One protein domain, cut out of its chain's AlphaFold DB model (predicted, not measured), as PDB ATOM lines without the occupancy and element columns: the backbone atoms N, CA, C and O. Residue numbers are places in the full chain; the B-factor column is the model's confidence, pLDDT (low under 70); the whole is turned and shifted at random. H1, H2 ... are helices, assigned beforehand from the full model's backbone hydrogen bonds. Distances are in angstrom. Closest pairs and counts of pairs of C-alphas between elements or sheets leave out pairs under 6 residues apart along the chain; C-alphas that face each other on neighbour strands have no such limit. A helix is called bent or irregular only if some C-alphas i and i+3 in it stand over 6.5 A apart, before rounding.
ATOM      1  N   CYS A 120       5.328 -30.648  20.523       51.78
ATOM      2  CA  CYS A 120       4.853 -31.220  19.261       51.78
ATOM      3  C   CYS A 120       3.404 -30.838  18.929       51.78
ATOM      4  O   CYS A 120       3.104 -30.579  17.766       51.78
ATOM      5  N   THR A 121       2.518 -30.714  19.923       57.84
ATOM      6  CA  THR A 121       1.124 -30.291  19.699       57.84
ATOM      7  C   THR A 121       1.055 -28.924  19.024       57.84
ATOM      8  O   THR A 121       0.414 -28.782  17.987       57.84
ATOM      9  N   ASN A 122       1.762 -27.925  19.562       56.03
ATOM     10  CA  ASN A 122       1.746 -26.564  19.018       56.03
ATOM     11  C   ASN A 122       2.261 -26.522  17.575       56.03
ATOM     12  O   ASN A 122       1.738 -25.766  16.758       56.03
ATOM     13  N   LEU A 123       3.249 -27.361  17.253       56.41
ATOM     14  CA  LEU A 123       3.794 -27.488  15.908       56.41
ATOM     15  C   LEU A 123       2.775 -28.109  14.937       56.41
ATOM     16  O   LEU A 123       2.463 -27.500  13.915       56.41
ATOM     17  N   CYS A 124       2.220 -29.280  15.266       59.88
ATOM     18  CA  CYS A 124       1.243 -29.982  14.424       59.88
ATOM     19  C   CYS A 124      -0.033 -29.153  14.221       59.88
ATOM     20  O   CYS A 124      -0.517 -28.998  13.099       59.88
ATOM     21  N   THR A 125      -0.546 -28.546  15.290       71.62
ATOM     22  CA  THR A 125      -1.715 -27.668  15.226       71.62
ATOM     23  C   THR A 125      -1.440 -26.426  14.375       71.62
ATOM     24  O   THR A 125      -2.295 -26.046  13.575       71.62
ATOM     25  N   ALA A 126      -0.252 -25.816  14.469       69.38
ATOM     26  CA  ALA A 126       0.108 -24.672  13.631       69.38
ATOM     27  C   ALA A 126       0.201 -25.027  12.141       69.38
ATOM     28  O   ALA A 126      -0.310 -24.271  11.311       69.38
ATOM     29  N   VAL A 127       0.785 -26.185  11.799       69.69
ATOM     30  CA  VAL A 127       0.804 -26.698  10.416       69.69
ATOM     31  C   VAL A 127      -0.621 -26.837   9.884       69.69
ATOM     32  O   VAL A 127      -0.902 -26.384   8.776       69.69
ATOM     33  N   ASN A 128      -1.535 -27.390  10.685       80.19
ATOM     34  CA  ASN A 128      -2.926 -27.600  10.286       80.19
ATOM     35  C   ASN A 128      -3.704 -26.301  10.105       80.19
ATOM     36  O   ASN A 128      -4.401 -26.143   9.105       80.19
ATOM     37  N   ILE A 129      -3.571 -25.362  11.045       83.81
ATOM     38  CA  ILE A 129      -4.224 -24.055  10.958       83.81
ATOM     39  C   ILE A 129      -3.768 -23.347   9.684       83.81
ATOM     40  O   ILE A 129      -4.583 -22.969   8.842       83.81
ATOM     41  N   VAL A 130      -2.455 -23.184   9.525       82.00
ATOM     42  CA  VAL A 130      -1.916 -22.361   8.446       82.00
ATOM     43  C   VAL A 130      -2.055 -23.063   7.096       82.00
ATOM     44  O   VAL A 130      -2.531 -22.454   6.139       82.00
ATOM     45  N   GLY A 131      -1.728 -24.353   7.014       77.50
ATOM     46  CA  GLY A 131      -1.892 -25.149   5.796       77.50
ATOM     47  C   GLY A 131      -3.353 -25.267   5.355       77.50
ATOM     48  O   GLY A 131      -3.655 -25.066   4.176       77.50
ATOM     49  N   GLY A 132      -4.272 -25.494   6.298       83.19
ATOM     50  CA  GLY A 132      -5.708 -25.579   6.035       83.19
ATOM     51  C   GLY A 132      -6.276 -24.282   5.458       83.19
ATOM     52  O   GLY A 132      -6.981 -24.316   4.445       83.19
ATOM     53  N   PHE A 133      -5.922 -23.123   6.026       88.56
ATOM     54  CA  PHE A 133      -6.352 -21.833   5.478       88.56
ATOM     55  C   PHE A 133      -5.715 -21.523   4.118       88.56
ATOM     56  O   PHE A 133      -6.419 -21.048   3.226       88.56
ATOM     57  N   VAL A 134      -4.430 -21.832   3.910       86.06
ATOM     58  CA  VAL A 134      -3.760 -21.637   2.610       86.06
ATOM     59  C   VAL A 134      -4.450 -22.449   1.513       86.06
ATOM     60  O   VAL A 134      -4.772 -21.906   0.454       86.06
ATOM     61  N   ILE A 135      -4.733 -23.728   1.765       86.31
ATOM     62  CA  ILE A 135      -5.429 -24.587   0.800       86.31
ATOM     63  C   ILE A 135      -6.853 -24.087   0.562       86.31
ATOM     64  O   ILE A 135      -7.265 -23.957  -0.590       86.31
ATOM     65  N   SER A 136      -7.574 -23.725   1.626       88.56
ATOM     66  CA  SER A 136      -8.941 -23.200   1.524       88.56
ATOM     67  C   SER A 136      -9.006 -21.948   0.648       88.56
ATOM     68  O   SER A 136      -9.854 -21.853  -0.236       88.56
ATOM     69  N   GLN A 137      -8.074 -21.006   0.822       87.69
ATOM     70  CA  GLN A 137      -8.013 -19.796  -0.002       87.69
ATOM     71  C   GLN A 137      -7.717 -20.113  -1.470       87.69
ATOM     72  O   GLN A 137      -8.347 -19.546  -2.362       87.69
ATOM     73  N   ARG A 138      -6.807 -21.056  -1.741       87.56
ATOM     74  CA  ARG A 138      -6.502 -21.490  -3.113       87.56
ATOM     75  C   ARG A 138      -7.703 -22.158  -3.780       87.56
ATOM     76  O   ARG A 138      -7.950 -21.903  -4.954       87.56
ATOM     77  N   MET A 139      -8.473 -22.955  -3.039       87.38
ATOM     78  CA  MET A 139      -9.703 -23.571  -3.543       87.38
ATOM     79  C   MET A 139     -10.794 -22.532  -3.819       87.38
ATOM     80  O   MET A 139     -11.400 -22.550  -4.888       87.38
ATOM     81  N   LEU A 140     -11.021 -21.594  -2.894       87.44
ATOM     82  CA  LEU A 140     -12.024 -20.535  -3.062       87.44
ATOM     83  C   LEU A 140     -11.669 -19.579  -4.209       87.44
ATOM     84  O   LEU A 140     -12.562 -19.105  -4.913       87.44
ATOM     85  N   ALA A 141     -10.377 -19.348  -4.454       84.44
ATOM     86  CA  ALA A 141      -9.910 -18.523  -5.562       84.44
ATOM     87  C   ALA A 141     -10.299 -19.082  -6.945       84.44
ATOM     88  O   ALA A 141     -10.469 -18.295  -7.875       84.44
ATOM     89  N   LEU A 142     -10.506 -20.400  -7.086       86.62
ATOM     90  CA  LEU A 142     -10.938 -21.024  -8.349       86.62
ATOM     91  C   LEU A 142     -12.370 -20.643  -8.746       86.62
ATOM     92  O   LEU A 142     -12.708 -20.647  -9.926       86.62
ATOM     93  N   LEU A 154     -11.531  -7.102   4.707       91.12
ATOM     94  CA  LEU A 154     -11.948  -6.207   5.794       91.12
ATOM     95  C   LEU A 154     -12.428  -6.983   7.029       91.12
ATOM     96  O   LEU A 154     -12.339  -6.462   8.139       91.12
ATOM     97  N   MET A 155     -12.851  -8.243   6.870       88.81
ATOM     98  CA  MET A 155     -13.212  -9.117   7.992       88.81
ATOM     99  C   MET A 155     -12.013  -9.530   8.860       88.81
ATOM    100  O   MET A 155     -12.208 -10.067   9.945       88.81
ATOM    101  N   LEU A 156     -10.776  -9.232   8.447       90.25
ATOM    102  CA  LEU A 156      -9.607  -9.373   9.319       90.25
ATOM    103  C   LEU A 156      -9.537  -8.278  10.390       90.25
ATOM    104  O   LEU A 156      -8.999  -8.531  11.464       90.25
ATOM    105  N   ALA A 157     -10.100  -7.089  10.142       90.44
ATOM    106  CA  ALA A 157     -10.064  -5.969  11.086       90.44
ATOM    107  C   ALA A 157     -10.658  -6.305  12.473       90.44
ATOM    108  O   ALA A 157      -9.963  -6.083  13.469       90.44
ATOM    109  N   PRO A 158     -11.875  -6.885  12.590       88.19
ATOM    110  CA  PRO A 158     -12.385  -7.320  13.892       88.19
ATOM    111  C   PRO A 158     -11.520  -8.421  14.525       88.19
ATOM    112  O   PRO A 158     -11.396  -8.462  15.744       88.19
ATOM    113  N   GLY A 159     -10.866  -9.263  13.718       89.25
ATOM    114  CA  GLY A 159      -9.917 -10.268  14.200       89.25
ATOM    115  C   GLY A 159      -8.666  -9.686  14.835       89.25
ATOM    116  O   GLY A 159      -8.245 -10.153  15.886       89.25
ATOM    117  N   VAL A 160      -8.089  -8.647  14.229       91.88
ATOM    118  CA  VAL A 160      -6.922  -7.951  14.792       91.88
ATOM    119  C   VAL A 160      -7.283  -7.318  16.133       91.88
ATOM    120  O   VAL A 160      -6.545  -7.480  17.100       91.88
ATOM    121  N   LEU A 161      -8.438  -6.649  16.218       92.62
ATOM    122  CA  LEU A 161      -8.911  -6.072  17.477       92.62
ATOM    123  C   LEU A 161      -9.097  -7.153  18.552       92.62
ATOM    124  O   LEU A 161      -8.633  -6.990  19.680       92.62
ATOM    125  N   LEU A 162      -9.735  -8.266  18.184       93.44
ATOM    126  CA  LEU A 162      -9.950  -9.397  19.077       93.44
ATOM    127  C   LEU A 162      -8.626 -10.019  19.542       93.44
ATOM    128  O   LEU A 162      -8.502 -10.376  20.709       93.44
ATOM    129  N   ALA A 163      -7.626 -10.095  18.662       93.25
ATOM    130  CA  ALA A 163      -6.325 -10.671  18.976       93.25
ATOM    131  C   ALA A 163      -5.473  -9.801  19.917       93.25
ATOM    132  O   ALA A 163      -4.655 -10.314  20.677       93.25
ATOM    133  N   VAL A 164      -5.654  -8.477  19.887       94.31
ATOM    134  CA  VAL A 164      -4.932  -7.541  20.767       94.31
ATOM    135  C   VAL A 164      -5.586  -7.444  22.151       94.31
ATOM    136  O   VAL A 164      -4.894  -7.227  23.148       94.31
ATOM    137  N   ALA A 165      -6.905  -7.639  22.236       92.12
ATOM    138  CA  ALA A 165      -7.687  -7.516  23.466       92.12
ATOM    139  C   ALA A 165      -7.117  -8.267  24.694       92.12
ATOM    140  O   ALA A 165      -6.986  -7.627  25.743       92.12
ATOM    141  N   PRO A 166      -6.731  -9.560  24.618       90.81
ATOM    142  CA  PRO A 166      -6.241 -10.288  25.792       90.81
ATOM    143  C   PRO A 166      -4.866  -9.807  26.284       90.81
ATOM    144  O   PRO A 166      -4.565  -9.956  27.466       90.81
ATOM    145  N   PHE A 167      -4.051  -9.190  25.421       89.25
ATOM    146  CA  PHE A 167      -2.765  -8.598  25.815       89.25
ATOM    147  C   PHE A 167      -2.926  -7.214  26.450       89.25
ATOM    148  O   PHE A 167      -2.152  -6.848  27.329       89.25
ATOM    149  N   ALA A 168      -3.929  -6.444  26.016       92.56
ATOM    150  CA  ALA A 168      -4.240  -5.143  26.604       92.56
ATOM    151  C   ALA A 168      -4.903  -5.279  27.983       92.56
ATOM    152  O   ALA A 168      -4.638  -4.486  28.886       92.56
ATOM    153  N   ASN A 169      -5.770  -6.282  28.151       90.19
ATOM    154  CA  ASN A 169      -6.419  -6.582  29.420       90.19
ATOM    155  C   ASN A 169      -6.597  -8.105  29.589       90.19
ATOM    156  O   ASN A 169      -7.520  -8.672  28.999       90.19
ATOM    157  N   PRO A 170      -5.790  -8.765  30.442       83.62
ATOM    158  CA  PRO A 170      -5.879 -10.208  30.678       83.62
ATOM    159  C   PRO A 170      -7.252 -10.691  31.172       83.62
ATOM    160  O   PRO A 170      -7.619 -11.842  30.946       83.62
ATOM    161  N   ALA A 171      -8.066  -9.820  31.785       84.31
ATOM    162  CA  ALA A 171      -9.435 -10.168  32.175       84.31
ATOM    163  C   ALA A 171     -10.336 -10.503  30.967       84.31
ATOM    164  O   ALA A 171     -11.368 -11.153  31.123       84.31
ATOM    165  N   LEU A 172      -9.943 -10.089  29.757       84.12
ATOM    166  CA  LEU A 172     -10.655 -10.380  28.514       84.12
ATOM    167  C   LEU A 172     -10.311 -11.749  27.915       84.12
ATOM    168  O   LEU A 172     -10.948 -12.125  26.933       84.12
ATOM    169  N   ILE A 173      -9.363 -12.516  28.468       84.69
ATOM    170  CA  ILE A 173      -8.966 -13.831  27.927       84.69
ATOM    171  C   ILE A 173     -10.176 -14.775  27.738       84.69
ATOM    172  O   ILE A 173     -10.363 -15.268  26.621       84.69
ATOM    173  N   PRO A 174     -11.066 -14.987  28.734       82.12
ATOM    174  CA  PRO A 174     -12.217 -15.879  28.565       82.12
ATOM    175  C   PRO A 174     -13.225 -15.354  27.534       82.12
ATOM    176  O   PRO A 174     -13.730 -16.113  26.705       82.12
ATOM    177  N   ALA A 175     -13.485 -14.042  27.544       83.25
ATOM    178  CA  ALA A 175     -14.395 -13.396  26.599       83.25
ATOM    179  C   ALA A 175     -13.873 -13.488  25.156       83.25
ATOM    180  O   ALA A 175     -14.642 -13.747  24.231       83.25
ATOM    181  N   THR A 176     -12.558 -13.347  24.978       85.31
ATOM    182  CA  THR A 176     -11.873 -13.508  23.691       85.31
ATOM    183  C   THR A 176     -12.035 -14.933  23.171       85.31
ATOM    184  O   THR A 176     -12.336 -15.117  21.993       85.31
ATOM    185  N   GLY A 177     -11.923 -15.942  24.041       87.62
ATOM    186  CA  GLY A 177     -12.184 -17.340  23.691       87.62
ATOM    187  C   GLY A 177     -13.619 -17.582  23.209       87.62
ATOM    188  O   GLY A 177     -13.822 -18.193  22.163       87.62
ATOM    189  N   VAL A 178     -14.621 -17.044  23.912       86.81
ATOM    190  CA  VAL A 178     -16.036 -17.164  23.505       86.81
ATOM    191  C   VAL A 178     -16.296 -16.463  22.172       86.81
ATOM    192  O   VAL A 178     -16.896 -17.054  21.273       86.81
ATOM    193  N   ALA A 179     -15.818 -15.228  22.011       89.94
ATOM    194  CA  ALA A 179     -15.960 -14.478  20.766       89.94
ATOM    195  C   ALA A 179     -15.293 -15.204  19.586       89.94
ATOM    196  O   ALA A 179     -15.889 -15.314  18.516       89.94
ATOM    197  N   SER A 180     -14.107 -15.776  19.805       93.94
ATOM    198  CA  SER A 180     -13.387 -16.574  18.808       93.94
ATOM    199  C   SER A 180     -14.193 -17.799  18.372       93.94
ATOM    200  O   SER A 180     -14.357 -18.032  17.174       93.94
ATOM    201  N   SER A 181     -14.778 -18.537  19.320       92.88
ATOM    202  CA  SER A 181     -15.650 -19.683  19.030       92.88
ATOM    203  C   SER A 181     -16.876 -19.287  18.204       92.88
ATOM    204  O   SER A 181     -17.210 -19.968  17.235       92.88
ATOM    205  N   LEU A 182     -17.519 -18.160  18.528       92.44
ATOM    206  CA  LEU A 182     -18.657 -17.646  17.756       92.44
ATOM    207  C   LEU A 182     -18.258 -17.256  16.328       92.44
ATOM    208  O   LEU A 182     -18.999 -17.544  15.388       92.44
ATOM    209  N   MET A 183     -17.080 -16.652  16.140       94.44
ATOM    210  CA  MET A 183     -16.554 -16.342  14.807       94.44
ATOM    211  C   MET A 183     -16.257 -17.613  14.003       94.44
ATOM    212  O   MET A 183     -16.604 -17.677  12.825       94.44
ATOM    213  N   CYS A 184     -15.701 -18.657  14.624       94.56
ATOM    214  CA  CYS A 184     -15.488 -19.952  13.969       94.56
ATOM    215  C   CYS A 184     -16.812 -20.614  13.543       94.56
ATOM    216  O   CYS A 184     -16.926 -21.090  12.415       94.56
ATOM    217  N   ILE A 185     -17.841 -20.586  14.398       95.81
ATOM    218  CA  ILE A 185     -19.183 -21.089  14.053       95.81
ATOM    219  C   ILE A 185     -19.777 -20.276  12.893       95.81
ATOM    220  O   ILE A 185     -20.272 -20.841  11.915       95.81
ATOM    221  N   GLY A 186     -19.678 -18.945  12.964       93.81
ATOM    222  CA  GLY A 186     -20.121 -18.047  11.900       93.81
ATOM    223  C   GLY A 186     -19.386 -18.276  10.576       93.81
ATOM    224  O   GLY A 186     -20.002 -18.207   9.516       93.81
ATOM    225  N   SER A 187     -18.094 -18.611  10.625       95.06
ATOM    226  CA  SER A 187     -17.279 -18.952   9.454       95.06
ATOM    227  C   SER A 187     -17.819 -20.182   8.725       95.06
ATOM    228  O   SER A 187     -18.030 -20.122   7.514       95.06
ATOM    229  N   ILE A 188     -18.129 -21.258   9.456       94.19
ATOM    230  CA  ILE A 188     -18.723 -22.478   8.885       94.19
ATOM    231  C   ILE A 188     -20.091 -22.166   8.266       94.19
ATOM    232  O   ILE A 188     -20.371 -22.576   7.140       94.19
ATOM    233  N   GLY A 189     -20.918 -21.373   8.956       94.62
ATOM    234  CA  GLY A 189     -22.200 -20.914   8.419       94.62
ATOM    235  C   GLY A 189     -22.054 -20.104   7.125       94.62
ATOM    236  O   GLY A 189     -22.807 -20.305   6.175       94.62
ATOM    237  N   ALA A 190     -21.055 -19.224   7.046       92.38
ATOM    238  CA  ALA A 190     -20.785 -18.409   5.863       92.38
ATOM    239  C   ALA A 190     -20.202 -19.218   4.689       92.38
ATOM    240  O   ALA A 190     -20.467 -18.882   3.532       92.38
ATOM    241  N   LEU A 191     -19.458 -20.295   4.964       92.69
ATOM    242  CA  LEU A 191     -18.933 -21.225   3.956       92.69
ATOM    243  C   LEU A 191     -20.034 -22.035   3.255       92.69
ATOM    244  O   LEU A 191     -19.839 -22.455   2.117       92.69
ATOM    245  N   ALA A 192     -21.205 -22.198   3.879       93.12
ATOM    246  CA  ALA A 192     -22.329 -22.939   3.299       93.12
ATOM    247  C   ALA A 192     -22.933 -22.281   2.040       93.12
ATOM    248  O   ALA A 192     -23.666 -22.930   1.294       93.12
ATOM    249  N   ASN A 193     -22.638 -21.003   1.779       91.00
ATOM    250  CA  ASN A 193     -23.077 -20.301   0.577       91.00
ATOM    251  C   ASN A 193     -21.876 -19.725  -0.180       91.00
ATOM    252  O   ASN A 193     -21.131 -18.900   0.344       91.00
ATOM    253  N   MET A 194     -21.737 -20.087  -1.458       88.44
ATOM    254  CA  MET A 194     -20.615 -19.663  -2.309       88.44
ATOM    255  C   MET A 194     -20.446 -18.140  -2.389       88.44
ATOM    256  O   MET A 194     -19.327 -17.661  -2.543       88.44
ATOM    257  N   LYS A 195     -21.529 -17.359  -2.240       88.56
ATOM    258  CA  LYS A 195     -21.454 -15.885  -2.228       88.56
ATOM    259  C   LYS A 195     -20.748 -15.321  -0.991       88.56
ATOM    260  O   LYS A 195     -20.168 -14.244  -1.072       88.56
ATOM    261  N   THR A 196     -20.823 -16.018   0.140       91.12
ATOM    262  CA  THR A 196     -20.253 -15.607   1.433       91.12
ATOM    263  C   THR A 196     -19.051 -16.453   1.840       91.12
ATOM    264  O   THR A 196     -18.439 -16.177   2.865       91.12
ATOM    265  N   ALA A 197     -18.672 -17.457   1.048       91.06
ATOM    266  CA  ALA A 197     -17.602 -18.383   1.398       91.06
ATOM    267  C   ALA A 197     -16.248 -17.684   1.592       91.06
ATOM    268  O   ALA A 197     -15.499 -18.016   2.509       91.06
ATOM    269  N   GLN A 198     -15.952 -16.664   0.779       90.25
ATOM    270  CA  GLN A 198     -14.692 -15.933   0.878       90.25
ATOM    271  C   GLN A 198     -14.615 -15.070   2.146       90.25
ATOM    272  O   GLN A 198     -13.635 -15.155   2.885       90.25
ATOM    273  N   SER A 199     -15.660 -14.294   2.452       91.06
ATOM    274  CA  SER A 199     -15.744 -13.541   3.710       91.06
ATOM    275  C   SER A 199     -15.799 -14.468   4.922       91.06
ATOM    276  O   SER A 199     -15.117 -14.209   5.909       91.06
ATOM    277  N   GLY A 200     -16.503 -15.597   4.817       92.50
ATOM    278  CA  GLY A 200     -16.524 -16.667   5.811       92.50
ATOM    279  C   GLY A 200     -15.134 -17.192   6.152       92.50
ATOM    280  O   GLY A 200     -14.804 -17.319   7.330       92.50
ATOM    281  N   ALA A 201     -14.277 -17.415   5.153       93.00
ATOM    282  CA  ALA A 201     -12.900 -17.845   5.381       93.00
ATOM    283  C   ALA A 201     -12.066 -16.792   6.142       93.00
ATOM    284  O   ALA A 201     -11.296 -17.153   7.031       93.00
ATOM    285  N   PHE A 202     -12.244 -15.491   5.866       94.00
ATOM    286  CA  PHE A 202     -11.584 -14.417   6.630       94.00
ATOM    287  C   PHE A 202     -12.130 -14.273   8.062       94.00
ATOM    288  O   PHE A 202     -11.354 -14.023   8.988       94.00
ATOM    289  N   ILE A 203     -13.433 -14.492   8.272       94.19
ATOM    290  CA  ILE A 203     -14.038 -14.568   9.616       94.19
ATOM    291  C   ILE A 203     -13.458 -15.762  10.399       94.19
ATOM    292  O   ILE A 203     -13.163 -15.657  11.586       94.19
ATOM    293  N   GLY A 204     -13.226 -16.890   9.725       94.06
ATOM    294  CA  GLY A 204     -12.582 -18.060  10.326       94.06
ATOM    295  C   GLY A 204     -11.141 -17.776  10.743       94.06
ATOM    296  O   GLY A 204     -10.762 -18.059  11.876       94.06
ATOM    297  N   MET A 205     -10.352 -17.143   9.867       94.69
ATOM    298  CA  MET A 205      -8.971 -16.753  10.188       94.69
ATOM    299  C   MET A 205      -8.898 -15.780  11.368       94.69
ATOM    300  O   MET A 205      -8.027 -15.914  12.224       94.69
ATOM    301  N   SER A 206      -9.826 -14.824  11.446       94.56
ATOM    302  CA  SER A 206      -9.908 -13.883  12.569       94.56
ATOM    303  C   SER A 206     -10.312 -14.559  13.883       94.56
ATOM    304  O   SER A 206      -9.705 -14.265  14.911       94.56
ATOM    305  N   GLY A 207     -11.261 -15.500  13.853       94.50
ATOM    306  CA  GLY A 207     -11.621 -16.310  15.022       94.50
ATOM    307  C   GLY A 207     -10.453 -17.155  15.537       94.50
ATOM    308  O   GLY A 207     -10.143 -17.127  16.726       94.50
ATOM    309  N   VAL A 208      -9.735 -17.847  14.646       94.19
ATOM    310  CA  VAL A 208      -8.563 -18.651  15.035       94.19
ATOM    311  C   VAL A 208      -7.427 -17.773  15.569       94.19
ATOM    312  O   VAL A 208      -6.819 -18.123  16.579       94.19
ATOM    313  N   ALA A 209      -7.173 -16.608  14.963       93.25
ATOM    314  CA  ALA A 209      -6.189 -15.651  15.473       93.25
ATOM    315  C   ALA A 209      -6.540 -15.163  16.891       93.25
ATOM    316  O   ALA A 209      -5.665 -15.120  17.759       93.25
ATOM    317  N   GLY A 210      -7.818 -14.868  17.150       91.94
ATOM    318  CA  GLY A 210      -8.324 -14.537  18.484       91.94
ATOM    319  C   GLY A 210      -8.085 -15.665  19.495       91.94
ATOM    320  O   GLY A 210      -7.524 -15.423  20.563       91.94
ATOM    321  N   ALA A 211      -8.402 -16.912  19.143       89.12
ATOM    322  CA  ALA A 211      -8.201 -18.060  20.029       89.12
ATOM    323  C   ALA A 211      -6.716 -18.292  20.364       89.12
ATOM    324  O   ALA A 211      -6.366 -18.470  21.532       89.12
ATOM    325  N   VAL A 212      -5.834 -18.227  19.359       90.06
ATOM    326  CA  VAL A 212      -4.380 -18.360  19.551       90.06
ATOM    327  C   VAL A 212      -3.842 -17.225  20.423       90.06
ATOM    328  O   VAL A 212      -3.049 -17.474  21.327       90.06
ATOM    329  N   SER A 213      -4.300 -15.989  20.214       89.62
ATOM    330  CA  SER A 213      -3.879 -14.845  21.032       89.62
ATOM    331  C   SER A 213      -4.293 -14.977  22.501       89.62
ATOM    332  O   SER A 213      -3.487 -14.708  23.389       89.62
ATOM    333  N   ALA A 214      -5.514 -15.456  22.770       86.81
ATOM    334  CA  ALA A 214      -6.008 -15.682  24.122       86.81
ATOM    335  C   ALA A 214      -5.207 -16.785  24.825       86.81
ATOM    336  O   ALA A 214      -4.856 -16.637  25.995       86.81
ATOM    337  N   ALA A 215      -4.863 -17.854  24.096       83.44
ATOM    338  CA  ALA A 215      -4.004 -18.916  24.604       83.44
ATOM    339  C   ALA A 215      -2.599 -18.394  24.944       83.44
ATOM    340  O   ALA A 215      -2.110 -18.648  26.040       83.44
ATOM    341  N   LEU A 216      -1.975 -17.612  24.055       82.62
ATOM    342  CA  LEU A 216      -0.652 -17.021  24.290       82.62
ATOM    343  C   LEU A 216      -0.649 -16.039  25.468       82.62
ATOM    344  O   LEU A 216       0.280 -16.055  26.270       82.62
ATOM    345  N   ALA A 217      -1.686 -15.210  25.605       82.25
ATOM    346  CA  ALA A 217      -1.812 -14.264  26.712       82.25
ATOM    347  C   ALA A 217      -2.006 -14.954  28.076       82.25
ATOM    348  O   ALA A 217      -1.617 -14.400  29.102       82.25
ATOM    349  N   GLY A 218      -2.597 -16.154  28.095       75.19
ATOM    350  CA  GLY A 218      -2.785 -16.955  29.306       75.19
ATOM    351  C   GLY A 218      -1.577 -17.807  29.709       75.19
ATOM    352  O   GLY A 218      -1.593 -18.404  30.786       75.19
ATOM    353  N   MET A 219      -0.538 -17.898  28.872       72.94
ATOM    354  CA  MET A 219       0.636 -18.731  29.145       72.94
ATOM    355  C   MET A 219       1.634 -18.056  30.098       72.94
ATOM    356  O   MET A 219       1.804 -16.836  30.074       72.94
ATOM    357  N   PRO A 220       2.376 -18.843  30.901       72.62
ATOM    358  CA  PRO A 220       3.476 -18.308  31.692       72.62
ATOM    359  C   PRO A 220       4.594 -17.774  30.772       72.62
ATOM    360  O   PRO A 220       4.914 -18.416  29.766       72.62
ATOM    361  N   PRO A 221       5.273 -16.662  31.129       75.19
ATOM    362  CA  PRO A 221       6.292 -16.035  30.276       75.19
ATOM    363  C   PRO A 221       7.429 -16.969  29.835       75.19
ATOM    364  O   PRO A 221       7.969 -16.815  28.744       75.19
ATOM    365  N   ALA A 222       7.770 -17.970  30.654       66.19
ATOM    366  CA  ALA A 222       8.808 -18.956  30.347       66.19
ATOM    367  C   ALA A 222       8.433 -19.915  29.195       66.19
ATOM    368  O   ALA A 222       9.310 -20.405  28.482       66.19
ATOM    369  N   ALA A 223       7.138 -20.174  28.986       69.81
ATOM    370  CA  ALA A 223       6.647 -21.040  27.912       69.81
ATOM    371  C   ALA A 223       6.458 -20.285  26.584       69.81
ATOM    372  O   ALA A 223       6.490 -20.890  25.513       69.81
ATOM    373  N   LEU A 224       6.314 -18.959  26.650       73.44
ATOM    374  CA  LEU A 224       6.022 -18.096  25.509       73.44
ATOM    375  C   LEU A 224       7.026 -18.206  24.338       73.44
ATOM    376  O   LEU A 224       6.569 -18.379  23.208       73.44
ATOM    377  N   PRO A 225       8.364 -18.170  24.538       73.81
ATOM    378  CA  PRO A 225       9.306 -18.276  23.417       73.81
ATOM    379  C   PRO A 225       9.253 -19.646  22.729       73.81
ATOM    380  O   PRO A 225       9.386 -19.725  21.509       73.81
ATOM    381  N   HIS A 226       9.004 -20.718  23.487       72.50
ATOM    382  CA  HIS A 226       8.853 -22.065  22.940       72.50
ATOM    383  C   HIS A 226       7.573 -22.170  22.108       72.50
ATOM    384  O   HIS A 226       7.623 -22.598  20.957       72.50
ATOM    385  N   ALA A 227       6.444 -21.710  22.655       72.62
ATOM    386  CA  ALA A 227       5.165 -21.695  21.953       72.62
ATOM    387  C   ALA A 227       5.248 -20.892  20.645       72.62
ATOM    388  O   ALA A 227       4.866 -21.394  19.591       72.62
ATOM    389  N   LEU A 228       5.821 -19.685  20.686       79.19
ATOM    390  CA  LEU A 228       6.011 -18.854  19.494       79.19
ATOM    391  C   LEU A 228       6.946 -19.505  18.470       79.19
ATOM    392  O   LEU A 228       6.644 -19.472  17.280       79.19
ATOM    393  N   GLY A 229       8.044 -20.128  18.910       75.62
ATOM    394  CA  GLY A 229       8.966 -20.838  18.021       75.62
ATOM    395  C   GLY A 229       8.290 -21.984  17.263       75.62
ATOM    396  O   GLY A 229       8.484 -22.129  16.058       75.62
ATOM    397  N   LEU A 230       7.440 -22.754  17.941       75.12
ATOM    398  CA  LEU A 230       6.718 -23.886  17.350       75.12
ATOM    399  C   LEU A 230       5.573 -23.432  16.449       75.12
ATOM    400  O   LEU A 230       5.398 -23.984  15.367       75.12
ATOM    401  N   LEU A 231       4.830 -22.399  16.857       79.50
ATOM    402  CA  LEU A 231       3.807 -21.781  16.016       79.50
ATOM    403  C   LEU A 231       4.422 -21.208  14.735       79.50
ATOM    404  O   LEU A 231       3.861 -21.382  13.655       79.50
ATOM    405  N   ALA A 232       5.586 -20.561  14.834       81.50
ATOM    406  CA  ALA A 232       6.302 -20.028  13.682       81.50
ATOM    407  C   ALA A 232       6.815 -21.150  12.770       81.50
ATOM    408  O   ALA A 232       6.552 -21.123  11.568       81.50
ATOM    409  N   ALA A 233       7.489 -22.160  13.326       76.75
ATOM    410  CA  ALA A 233       7.995 -23.298  12.559       76.75
ATOM    411  C   ALA A 233       6.860 -24.070  11.867       76.75
ATOM    412  O   ALA A 233       6.937 -24.360  10.673       76.75
ATOM    413  N   GLY A 234       5.773 -24.342  12.592       74.56
ATOM    414  CA  GLY A 234       4.611 -25.045  12.062       74.56
ATOM    415  C   GLY A 234       3.845 -24.202  11.051       74.56
ATOM    416  O   GLY A 234       3.433 -24.710  10.016       74.56
ATOM    417  N   GLY A 235       3.738 -22.893  11.278       77.88
ATOM    418  CA  GLY A 235       3.154 -21.967  10.315       77.88
ATOM    419  C   GLY A 235       3.935 -21.922   9.003       77.88
ATOM    420  O   GLY A 235       3.341 -22.043   7.934       77.88
ATOM    421  N   VAL A 236       5.267 -21.834   9.065       78.94
ATOM    422  CA  VAL A 236       6.134 -21.895   7.875       78.94
ATOM    423  C   VAL A 236       5.980 -23.235   7.155       78.94
ATOM    424  O   VAL A 236       5.794 -23.250   5.937       78.94
ATOM    425  N   GLY A 237       5.983 -24.351   7.892       76.50
ATOM    426  CA  GLY A 237       5.740 -25.682   7.331       76.50
ATOM    427  C   GLY A 237       4.371 -25.795   6.650       76.50
ATOM    428  O   GLY A 237       4.279 -26.270   5.520       76.50
ATOM    429  N   GLY A 238       3.318 -25.280   7.285       77.50
ATOM    430  CA  GLY A 238       1.961 -25.240   6.738       77.50
ATOM    431  C   GLY A 238       1.855 -24.412   5.456       77.50
ATOM    432  O   GLY A 238       1.207 -24.847   4.504       77.50
ATOM    433  N   ILE A 239       2.536 -23.262   5.378       83.62
ATOM    434  CA  ILE A 239       2.615 -22.454   4.146       83.62
ATOM    435  C   ILE A 239       3.345 -23.226   3.046       83.62
ATOM    436  O   ILE A 239       2.858 -23.291   1.914       83.62
ATOM    437  N   ALA A 240       4.501 -23.815   3.362       77.00
ATOM    438  CA  ALA A 240       5.311 -24.549   2.396       77.00
ATOM    439  C   ALA A 240       4.532 -25.731   1.799       77.00
ATOM    440  O   ALA A 240       4.435 -25.848   0.579       77.00
ATOM    441  N   ILE A 241       3.895 -26.544   2.645       78.88
ATOM    442  CA  ILE A 241       3.088 -27.689   2.209       78.88
ATOM    443  C   ILE A 241       1.839 -27.202   1.461       78.88
ATOM    444  O   ILE A 241       1.604 -27.590   0.317       78.88
ATOM    445  N   GLY A 242       1.058 -26.296   2.053       78.75
ATOM    446  CA  GLY A 242      -0.220 -25.846   1.490       78.75
ATOM    447  C   GLY A 242      -0.099 -25.105   0.155       78.75
ATOM    448  O   GLY A 242      -1.021 -25.148  -0.666       78.75
ATOM    449  N   SER A 243       1.033 -24.444  -0.105       82.62
ATOM    450  CA  SER A 243       1.294 -23.755  -1.377       82.62
ATOM    451  C   SER A 243       1.707 -24.697  -2.513       82.62
ATOM    452  O   SER A 243       1.435 -24.392  -3.675       82.62
ATOM    453  N   GLN A 244       2.296 -25.855  -2.197       81.19
ATOM    454  CA  GLN A 244       2.781 -26.820  -3.192       81.19
ATOM    455  C   GLN A 244       1.771 -27.921  -3.534       81.19
ATOM    456  O   GLN A 244       1.914 -28.599  -4.550       81.19
ATOM    457  N   VAL A 245       0.712 -28.080  -2.737       83.25
ATOM    458  CA  VAL A 245      -0.326 -29.089  -2.988       83.25
ATOM    459  C   VAL A 245      -1.054 -28.809  -4.305       83.25
ATOM    460  O   VAL A 245      -1.518 -27.691  -4.562       83.25
ATOM    461  N   SER A 246      -1.154 -29.840  -5.145       81.12
ATOM    462  CA  SER A 246      -1.931 -29.817  -6.387       81.12
ATOM    463  C   SER A 246      -3.435 -29.907  -6.091       81.12
ATOM    464  O   SER A 246      -3.821 -30.697  -5.226       81.12
ATOM    465  N   PRO A 247      -4.308 -29.202  -6.840       75.62
ATOM    466  CA  PRO A 247      -5.763 -29.333  -6.714       75.62
ATOM    467  C   PRO A 247      -6.290 -30.771  -6.873       75.62
ATOM    468  O   PRO A 247      -7.356 -31.098  -6.367       75.62
ATOM    469  N   ILE A 248      -5.549 -31.650  -7.554       79.12
ATOM    470  CA  ILE A 248      -5.939 -33.058  -7.745       79.12
ATOM    471  C   ILE A 248      -5.612 -33.909  -6.503       79.12
ATOM    472  O   ILE A 248      -6.319 -34.866  -6.207       79.12
ATOM    473  N   ALA A 249      -4.584 -33.536  -5.733       76.88
ATOM    474  CA  ALA A 249      -4.147 -34.247  -4.526       76.88
ATOM    475  C   ALA A 249      -4.842 -33.749  -3.241       76.88
ATOM    476  O   ALA A 249      -4.443 -34.106  -2.127       76.88
ATOM    477  N   LEU A 250      -5.883 -32.916  -3.373       78.50
ATOM    478  CA  LEU A 250      -6.615 -32.355  -2.238       78.50
ATOM    479  C   LEU A 250      -7.179 -33.425  -1.289       78.50
ATOM    480  O   LEU A 250      -6.978 -33.258  -0.088       78.50
ATOM    481  N   PRO A 251      -7.789 -34.541  -1.754       82.12
ATOM    482  CA  PRO A 251      -8.322 -35.550  -0.836       82.12
ATOM    483  C   PRO A 251      -7.247 -36.167   0.068       82.12
ATOM    484  O   PRO A 251      -7.442 -36.287   1.274       82.12
ATOM    485  N   GLN A 252      -6.080 -36.492  -0.496       81.06
ATOM    486  CA  GLN A 252      -4.967 -37.074   0.259       81.06
ATOM    487  C   GLN A 252      -4.365 -36.071   1.247       81.06
ATOM    488  O   GLN A 252      -4.023 -36.425   2.373       81.06
ATOM    489  N   THR A 253      -4.260 -34.806   0.843       76.75
ATOM    490  CA  THR A 253      -3.706 -33.763   1.711       76.75
ATOM    491  C   THR A 253      -4.646 -33.478   2.887       76.75
ATOM    492  O   THR A 253      -4.188 -33.330   4.015       76.75
ATOM    493  N   VAL A 254      -5.963 -33.464   2.655       81.69
ATOM    494  CA  VAL A 254      -6.973 -33.327   3.718       81.69
ATOM    495  C   VAL A 254      -6.891 -34.487   4.713       81.69
ATOM    496  O   VAL A 254      -6.910 -34.241   5.916       81.69
ATOM    497  N   ALA A 255      -6.714 -35.725   4.239       80.81
ATOM    498  CA  ALA A 255      -6.499 -36.875   5.119       80.81
ATOM    499  C   ALA A 255      -5.250 -36.695   6.004       80.81
ATOM    500  O   ALA A 255      -5.331 -36.878   7.213       80.81
ATOM    501  N   ALA A 256      -4.133 -36.231   5.432       74.38
ATOM    502  CA  ALA A 256      -2.919 -35.947   6.202       74.38
ATOM    503  C   ALA A 256      -3.137 -34.867   7.283       74.38
ATOM    504  O   ALA A 256      -2.657 -35.015   8.405       74.38
ATOM    505  N   PHE A 257      -3.894 -33.806   6.980       78.25
ATOM    506  CA  PHE A 257      -4.260 -32.792   7.976       78.25
ATOM    507  C   PHE A 257      -5.135 -33.365   9.096       78.25
ATOM    508  O   PHE A 257      -4.911 -33.030  10.258       78.25
ATOM    509  N   HIS A 258      -6.094 -34.243   8.784       82.62
ATOM    510  CA  HIS A 258      -6.917 -34.896   9.807       82.62
ATOM    511  C   HIS A 258      -6.093 -35.803  10.723       82.62
ATOM    512  O   HIS A 258      -6.225 -35.675  11.939       82.62
ATOM    513  N   SER A 259      -5.158 -36.589  10.185       78.62
ATOM    514  CA  SER A 259      -4.248 -37.394  11.013       78.62
ATOM    515  C   SER A 259      -3.329 -36.530  11.889       78.62
ATOM    516  O   SER A 259      -3.034 -36.881  13.030       78.62
ATOM    517  N   LEU A 260      -2.915 -35.344  11.419       73.38
ATOM    518  CA  LEU A 260      -2.184 -34.377  12.252       73.38
ATOM    519  C   LEU A 260      -3.055 -33.796  13.381       73.38
ATOM    520  O   LEU A 260      -2.542 -33.545  14.472       73.38
ATOM    521  N   VAL A 261      -4.358 -33.574  13.143       80.50
ATOM    522  CA  VAL A 261      -5.300 -33.147  14.200       80.50
ATOM    523  C   VAL A 261      -5.472 -34.267  15.229       80.50
ATOM    524  O   VAL A 261      -5.406 -33.987  16.425       80.50
ATOM    525  N   GLY A 262      -5.635 -35.515  14.777       75.88
ATOM    526  CA  GLY A 262      -5.734 -36.696  15.636       75.88
ATOM    527  C   GLY A 262      -4.511 -36.862  16.535       75.88
ATOM    528  O   GLY A 262      -4.628 -36.897  17.762       75.88
ATOM    529  N   GLY A 263      -3.314 -36.808  15.944       71.12
ATOM    530  CA  GLY A 263      -2.055 -36.850  16.686       71.12
ATOM    531  C   GLY A 263      -1.902 -35.709  17.700       71.12
ATOM    532  O   GLY A 263      -1.466 -35.943  18.826       71.12
ATOM    533  N   ALA A 264      -2.296 -34.480  17.352       72.25
ATOM    534  CA  ALA A 264      -2.264 -33.354  18.288       72.25
ATOM    535  C   ALA A 264      -3.242 -33.542  19.466       72.25
ATOM    536  O   ALA A 264      -2.892 -33.222  20.606       72.25
ATOM    537  N   ALA A 265      -4.440 -34.085  19.217       74.69
ATOM    538  CA  ALA A 265      -5.410 -34.410  20.264       74.69
ATOM    539  C   ALA A 265      -4.867 -35.488  21.213       74.69
ATOM    540  O   ALA A 265      -4.895 -35.299  22.428       74.69
ATOM    541  N   MET A 266      -4.276 -36.547  20.656       78.25
ATOM    542  CA  MET A 266      -3.629 -37.632  21.397       78.25
ATOM    543  C   MET A 266      -2.522 -37.100  22.325       78.25
ATOM    544  O   MET A 266      -2.577 -37.277  23.541       78.25
ATOM    545  N   VAL A 267      -1.561 -36.339  21.784       70.06
ATOM    546  CA  VAL A 267      -0.458 -35.759  22.578       70.06
ATOM    547  C   VAL A 267      -0.986 -34.821  23.669       70.06
ATOM    548  O   VAL A 267      -0.486 -34.842  24.792       70.06
ATOM    549  N   THR A 268      -2.024 -34.034  23.375       74.38
ATOM    550  CA  THR A 268      -2.649 -33.137  24.363       74.38
ATOM    551  C   THR A 268      -3.305 -33.911  25.503       74.38
ATOM    552  O   THR A 268      -3.125 -33.551  26.667       74.38
ATOM    553  N   SER A 269      -4.033 -34.983  25.191       70.62
ATOM    554  CA  SER A 269      -4.671 -35.848  26.184       70.62
ATOM    555  C   SER A 269      -3.655 -36.531  27.096       70.62
ATOM    556  O   SER A 269      -3.808 -36.482  28.319       70.62
ATOM    557  N   ILE A 270      -2.587 -37.091  26.520       69.44
ATOM    558  CA  ILE A 270      -1.491 -37.716  27.273       69.44
ATOM    559  C   ILE A 270      -0.818 -36.683  28.182       69.44
ATOM    560  O   ILE A 270      -0.664 -36.916  29.382       69.44
ATOM    561  N   ALA A 271      -0.469 -35.510  27.646       64.94
ATOM    562  CA  ALA A 271       0.150 -34.444  28.428       64.94
ATOM    563  C   ALA A 271      -0.754 -33.983  29.585       64.94
ATOM    564  O   ALA A 271      -0.281 -33.813  30.711       64.94
ATOM    565  N   SER A 272      -2.058 -33.829  29.337       67.75
ATOM    566  CA  SER A 272      -3.029 -33.445  30.366       67.75
ATOM    567  C   SER A 272      -3.117 -34.483  31.484       67.75
ATOM    568  O   SER A 272      -3.150 -34.099  32.655       67.75
ATOM    569  N   HIS A 273      -3.095 -35.775  31.143       68.56
ATOM    570  CA  HIS A 273      -3.087 -36.869  32.113       68.56
ATOM    571  C   HIS A 273      -1.811 -36.866  32.972       68.56
ATOM    572  O   HIS A 273      -1.889 -36.955  34.195       68.56
ATOM    573  N   MET A 274      -0.638 -36.682  32.355       65.12
ATOM    574  CA  MET A 274       0.653 -36.676  33.059       65.12
ATOM    575  C   MET A 274       0.808 -35.512  34.049       65.12
ATOM    576  O   MET A 274       1.432 -35.669  35.096       65.12
ATOM    577  N   ILE A 275       0.264 -34.336  33.721       67.38
ATOM    578  CA  ILE A 275       0.391 -33.129  34.556       67.38
ATOM    579  C   ILE A 275      -0.598 -33.151  35.738       67.38
ATOM    580  O   ILE A 275      -0.367 -32.475  36.743       67.38
ATOM    581  N   HIS A 276      -1.666 -33.956  35.667       58.16
ATOM    582  CA  HIS A 276      -2.714 -34.030  36.691       58.16
ATOM    583  C   HIS A 276      -2.855 -35.449  37.278       58.16
ATOM    584  O   HIS A 276      -3.863 -36.118  37.044       58.16
ATOM    585  N   PRO A 277      -1.899 -35.912  38.108       52.22
ATOM    586  CA  PRO A 277      -1.897 -37.282  38.637       52.22
ATOM    587  C   PRO A 277      -3.073 -37.598  39.581       52.22
ATOM    588  O   PRO A 277      -3.452 -38.755  39.717       52.22
ATOM    589  N   ASN A 278      -3.687 -36.582  40.201       68.38
ATOM    590  CA  ASN A 278      -4.860 -36.717  41.081       68.38
ATOM    591  C   ASN A 278      -6.124 -36.117  40.438       68.38
ATOM    592  O   ASN A 278      -6.883 -35.389  41.080       68.38
ATOM    593  N   ALA A 279      -6.306 -36.338  39.136       68.75
ATOM    594  CA  ALA A 279      -7.429 -35.798  38.385       68.75
ATOM    595  C   ALA A 279      -8.775 -36.434  38.781       68.75
ATOM    596  O   ALA A 279      -8.855 -37.591  39.192       68.75
ATOM    597  N   SER A 280      -9.863 -35.674  38.623       73.06
ATOM    598  CA  SER A 280     -11.220 -36.190  38.822       73.06
ATOM    599  C   SER A 280     -11.575 -37.240  37.762       73.06
ATOM    600  O   SER A 280     -11.028 -37.246  36.658       73.06
ATOM    601  N   THR A 281     -12.558 -38.094  38.058       64.50
ATOM    602  CA  THR A 281     -13.051 -39.116  37.115       64.50
ATOM    603  C   THR A 281     -13.506 -38.521  35.783       64.50
ATOM    604  O   THR A 281     -13.253 -39.102  34.732       64.50
ATOM    605  N   MET A 282     -14.116 -37.332  35.803       62.84
ATOM    606  CA  MET A 282     -14.512 -36.600  34.597       62.84
ATOM    607  C   MET A 282     -13.305 -36.187  33.744       62.84
ATOM    608  O   MET A 282     -13.324 -36.393  32.532       62.84
ATOM    609  N   HIS A 283     -12.241 -35.672  34.364       60.53
ATOM    610  CA  HIS A 283     -11.021 -35.295  33.650       60.53
ATOM    611  C   HIS A 283     -10.326 -36.522  33.051       60.53
ATOM    612  O   HIS A 283      -9.988 -36.509  31.872       60.53
ATOM    613  N   LEU A 284     -10.197 -37.606  33.822       64.94
ATOM    614  CA  LEU A 284      -9.614 -38.861  33.340       64.94
ATOM    615  C   LEU A 284     -10.392 -39.422  32.146       64.94
ATOM    616  O   LEU A 284      -9.801 -39.746  31.117       64.94
ATOM    617  N   THR A 285     -11.722 -39.448  32.241       72.44
ATOM    618  CA  THR A 285     -12.590 -39.918  31.152       72.44
ATOM    619  C   THR A 285     -12.409 -39.060  29.898       72.44
ATOM    620  O   THR A 285     -12.268 -39.599  28.804       72.44
ATOM    621  N   ALA A 286     -12.350 -37.732  30.040       73.69
ATOM    622  CA  ALA A 286     -12.124 -36.821  28.920       73.69
ATOM    623  C   ALA A 286     -10.746 -37.025  28.266       73.69
ATOM    624  O   ALA A 286     -10.660 -37.050  27.040       73.69
ATOM    625  N   THR A 287      -9.687 -37.222  29.061       68.50
ATOM    626  CA  THR A 287      -8.342 -37.494  28.528       68.50
ATOM    627  C   THR A 287      -8.276 -38.831  27.791       68.50
ATOM    628  O   THR A 287      -7.751 -38.878  26.686       68.50
ATOM    629  N   VAL A 288      -8.889 -39.893  28.327       73.44
ATOM    630  CA  VAL A 288      -8.921 -41.215  27.674       73.44
ATOM    631  C   VAL A 288      -9.727 -41.174  26.375       73.44
ATOM    632  O   VAL A 288      -9.287 -41.702  25.359       73.44
ATOM    633  N   LEU A 289     -10.888 -40.512  26.371       72.06
ATOM    634  CA  LEU A 289     -11.692 -40.370  25.155       72.06
ATOM    635  C   LEU A 289     -10.985 -39.519  24.096       72.06
ATOM    636  O   LEU A 289     -11.017 -39.866  22.919       72.06
ATOM    637  N   GLY A 290     -10.335 -38.423  24.497       70.56
ATOM    638  CA  GLY A 290      -9.576 -37.582  23.575       70.56
ATOM    639  C   GLY A 290      -8.375 -38.311  22.970       70.56
ATOM    640  O   GLY A 290      -8.095 -38.139  21.788       70.56
ATOM    641  N   ASP A 291      -7.701 -39.146  23.764       74.69
ATOM    642  CA  ASP A 291      -6.608 -40.003  23.300       74.69
ATOM    643  C   ASP A 291      -7.100 -41.046  22.287       74.69
ATOM    644  O   ASP A 291      -6.604 -41.099  21.162       74.69
ATOM    645  N   ALA A 292      -8.156 -41.789  22.630       71.12
ATOM    646  CA  ALA A 292      -8.728 -42.816  21.763       71.12
ATOM    647  C   ALA A 292      -9.243 -42.247  20.429       71.12
ATOM    648  O   ALA A 292      -8.941 -42.785  19.365       71.12
ATOM    649  N   ILE A 293      -9.995 -41.142  20.463       76.06
ATOM    650  CA  ILE A 293     -10.507 -40.493  19.245       76.06
ATOM    651  C   ILE A 293      -9.346 -39.935  18.414       76.06
ATOM    652  O   ILE A 293      -9.337 -40.090  17.191       76.06
ATOM    653  N   GLY A 294      -8.358 -39.320  19.070       74.06
ATOM    654  CA  GLY A 294      -7.161 -38.803  18.416       74.06
ATOM    655  C   GLY A 294      -6.347 -39.893  17.720       74.06
ATOM    656  O   GLY A 294      -5.882 -39.677  16.609       74.06
ATOM    657  N   ALA A 295      -6.226 -41.072  18.329       73.69
ATOM    658  CA  ALA A 295      -5.507 -42.208  17.759       73.69
ATOM    659  C   ALA A 295      -6.232 -42.866  16.568       73.69
ATOM    660  O   ALA A 295      -5.574 -43.433  15.698       73.69
ATOM    661  N   ILE A 296      -7.569 -42.818  16.536       80.81
ATOM    662  CA  ILE A 296      -8.387 -43.379  15.443       80.81
ATOM    663  C   ILE A 296      -8.400 -42.468  14.204       80.81
ATOM    664  O   ILE A 296      -8.560 -42.961  13.088       80.81
ATOM    665  N   THR A 297      -8.280 -41.153  14.409       77.56
ATOM    666  CA  THR A 297      -8.354 -40.120  13.360       77.56
ATOM    667  C   THR A 297      -7.070 -40.047  12.532       77.56
ATOM    668  O   THR A 297      -7.166 -39.941  11.287       77.56
TER     669      THR A 297
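AT A GLANCE: This is residues 120 to 142 and 154 to 297 of the 297 residues of the protein "Hypothetical protein" of Polarella glacialis (UniProt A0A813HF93). Seven helices run roughly along one long axis, with H1 in the middle of one half, between H5 and H6, and H7 folding back along H6. The other half is a bundle of H2, H3 and H4, and H1 packs on its H4 through one end, residues 133 to 140. The hairpin turn between H6 and H7 sticks out at one end of the long axis, with residues 277 to 282 standing free. The printed part has 167 residues with seven named helices, H1 to H7 in order, and no named strand; its class is all helix. It is compact, with a radius of gyration of the C-alphas of 16.9 A, and spans 52 by 39 by 29 A.

HOW THE PARTS SIT: Begin with H1, residues 120 to 141, a hub that touches three other helices. It touches H4, residues 197 to 217, with residues 133 to 140 alone; their closest C-alphas, of Leu 140 and Gln 198, are 6.6 A apart, and they run opposite ways at a shallow tilt of 18 degrees. It touches H5, residues 224 to 244, closest at the C-alphas of Gly 131 and Gly 238, 4.0 A apart; they run the same way at a steep tilt of 36 degrees, only just steep. It touches H6, residues 247 to 275, closest at the C-alphas of Thr 121 and Ala 264, 4.8 A apart, opposite ways at a shallow tilt of 26 degrees. H5 and H6 are apart. H4, the second hub, forms an up-and-down bundle, each helix running against the one before it, with H2, residues 154 to 168, and H3, residues 170 to 191. For H2 and H4 look at the C-alphas of Gly 159 and Ser 206, their closest, 4.0 A apart; the two run the same way at a shallow tilt of 8 degrees. H3 and H4 are a hairpin, their closest C-alphas, of Leu 191 and Ala 197, 4.0 A apart. H2 and H3 are a hairpin too; H2 touches H3 with residues 162 to 166 alone, closest at the C-alphas of Pro 166 and Ile 173, 5.0 A apart. H4 and H5 are close but not clearly touching, with the C-alphas of Leu 216 and Leu 224 closest at 6.9 A. H6 makes a hairpin with H7, residues 281 to 296, using residues 261 to 273 alone; the C-alphas of Gly 262 and Gly 294 are closest, at 3.8 A. Every O i to N i+4 pair is within hydrogen-bond range in H1, H4 and H7, against 7 of 11 in H2, 16 of 18 in H3, 16 of 17 in H5 and 23 of 25 in H6.

IN THESE COORDINATES: Find C-alpha 120 at (4.853, -31.220, 19.261); from there H1 runs 31.5 A to C-alpha 141. After the cut, H2 begins at C-alpha 154; it is irregular, only just, with C-alphas 163 and 166 6.8 A apart. H3 runs 31.7 A; it is irregular, with C-alphas 171 and 174 7.3 A apart, and has a kink of 27 degrees near residue 177. H4 runs 30.1 A and H5 30.2 A. From C-alpha 247 at (-5.763, -29.333, -6.714), H6 runs 41.9 A; it is irregular, with C-alphas 248 and 251 7.7 A apart, and has a kink of 27 degrees near residue 254. H7 ends at C-alpha 296, (-8.387, -43.379, 15.443).

THE WHOLE: The two C-alphas farthest apart, of Leu 142 and Asn 278, are 52.2 A apart. Residues 143 to 153 are not printed, and C-alphas 142 and 154 are 20.5 A apart across this cut. Of the links that are printed whole, H4 to H5 is short but not tight, and the others are tight. The mean pLDDT of the printed part is 80.8; 24 residues are under 70, among them residues 120 to 124 and 270 to 279.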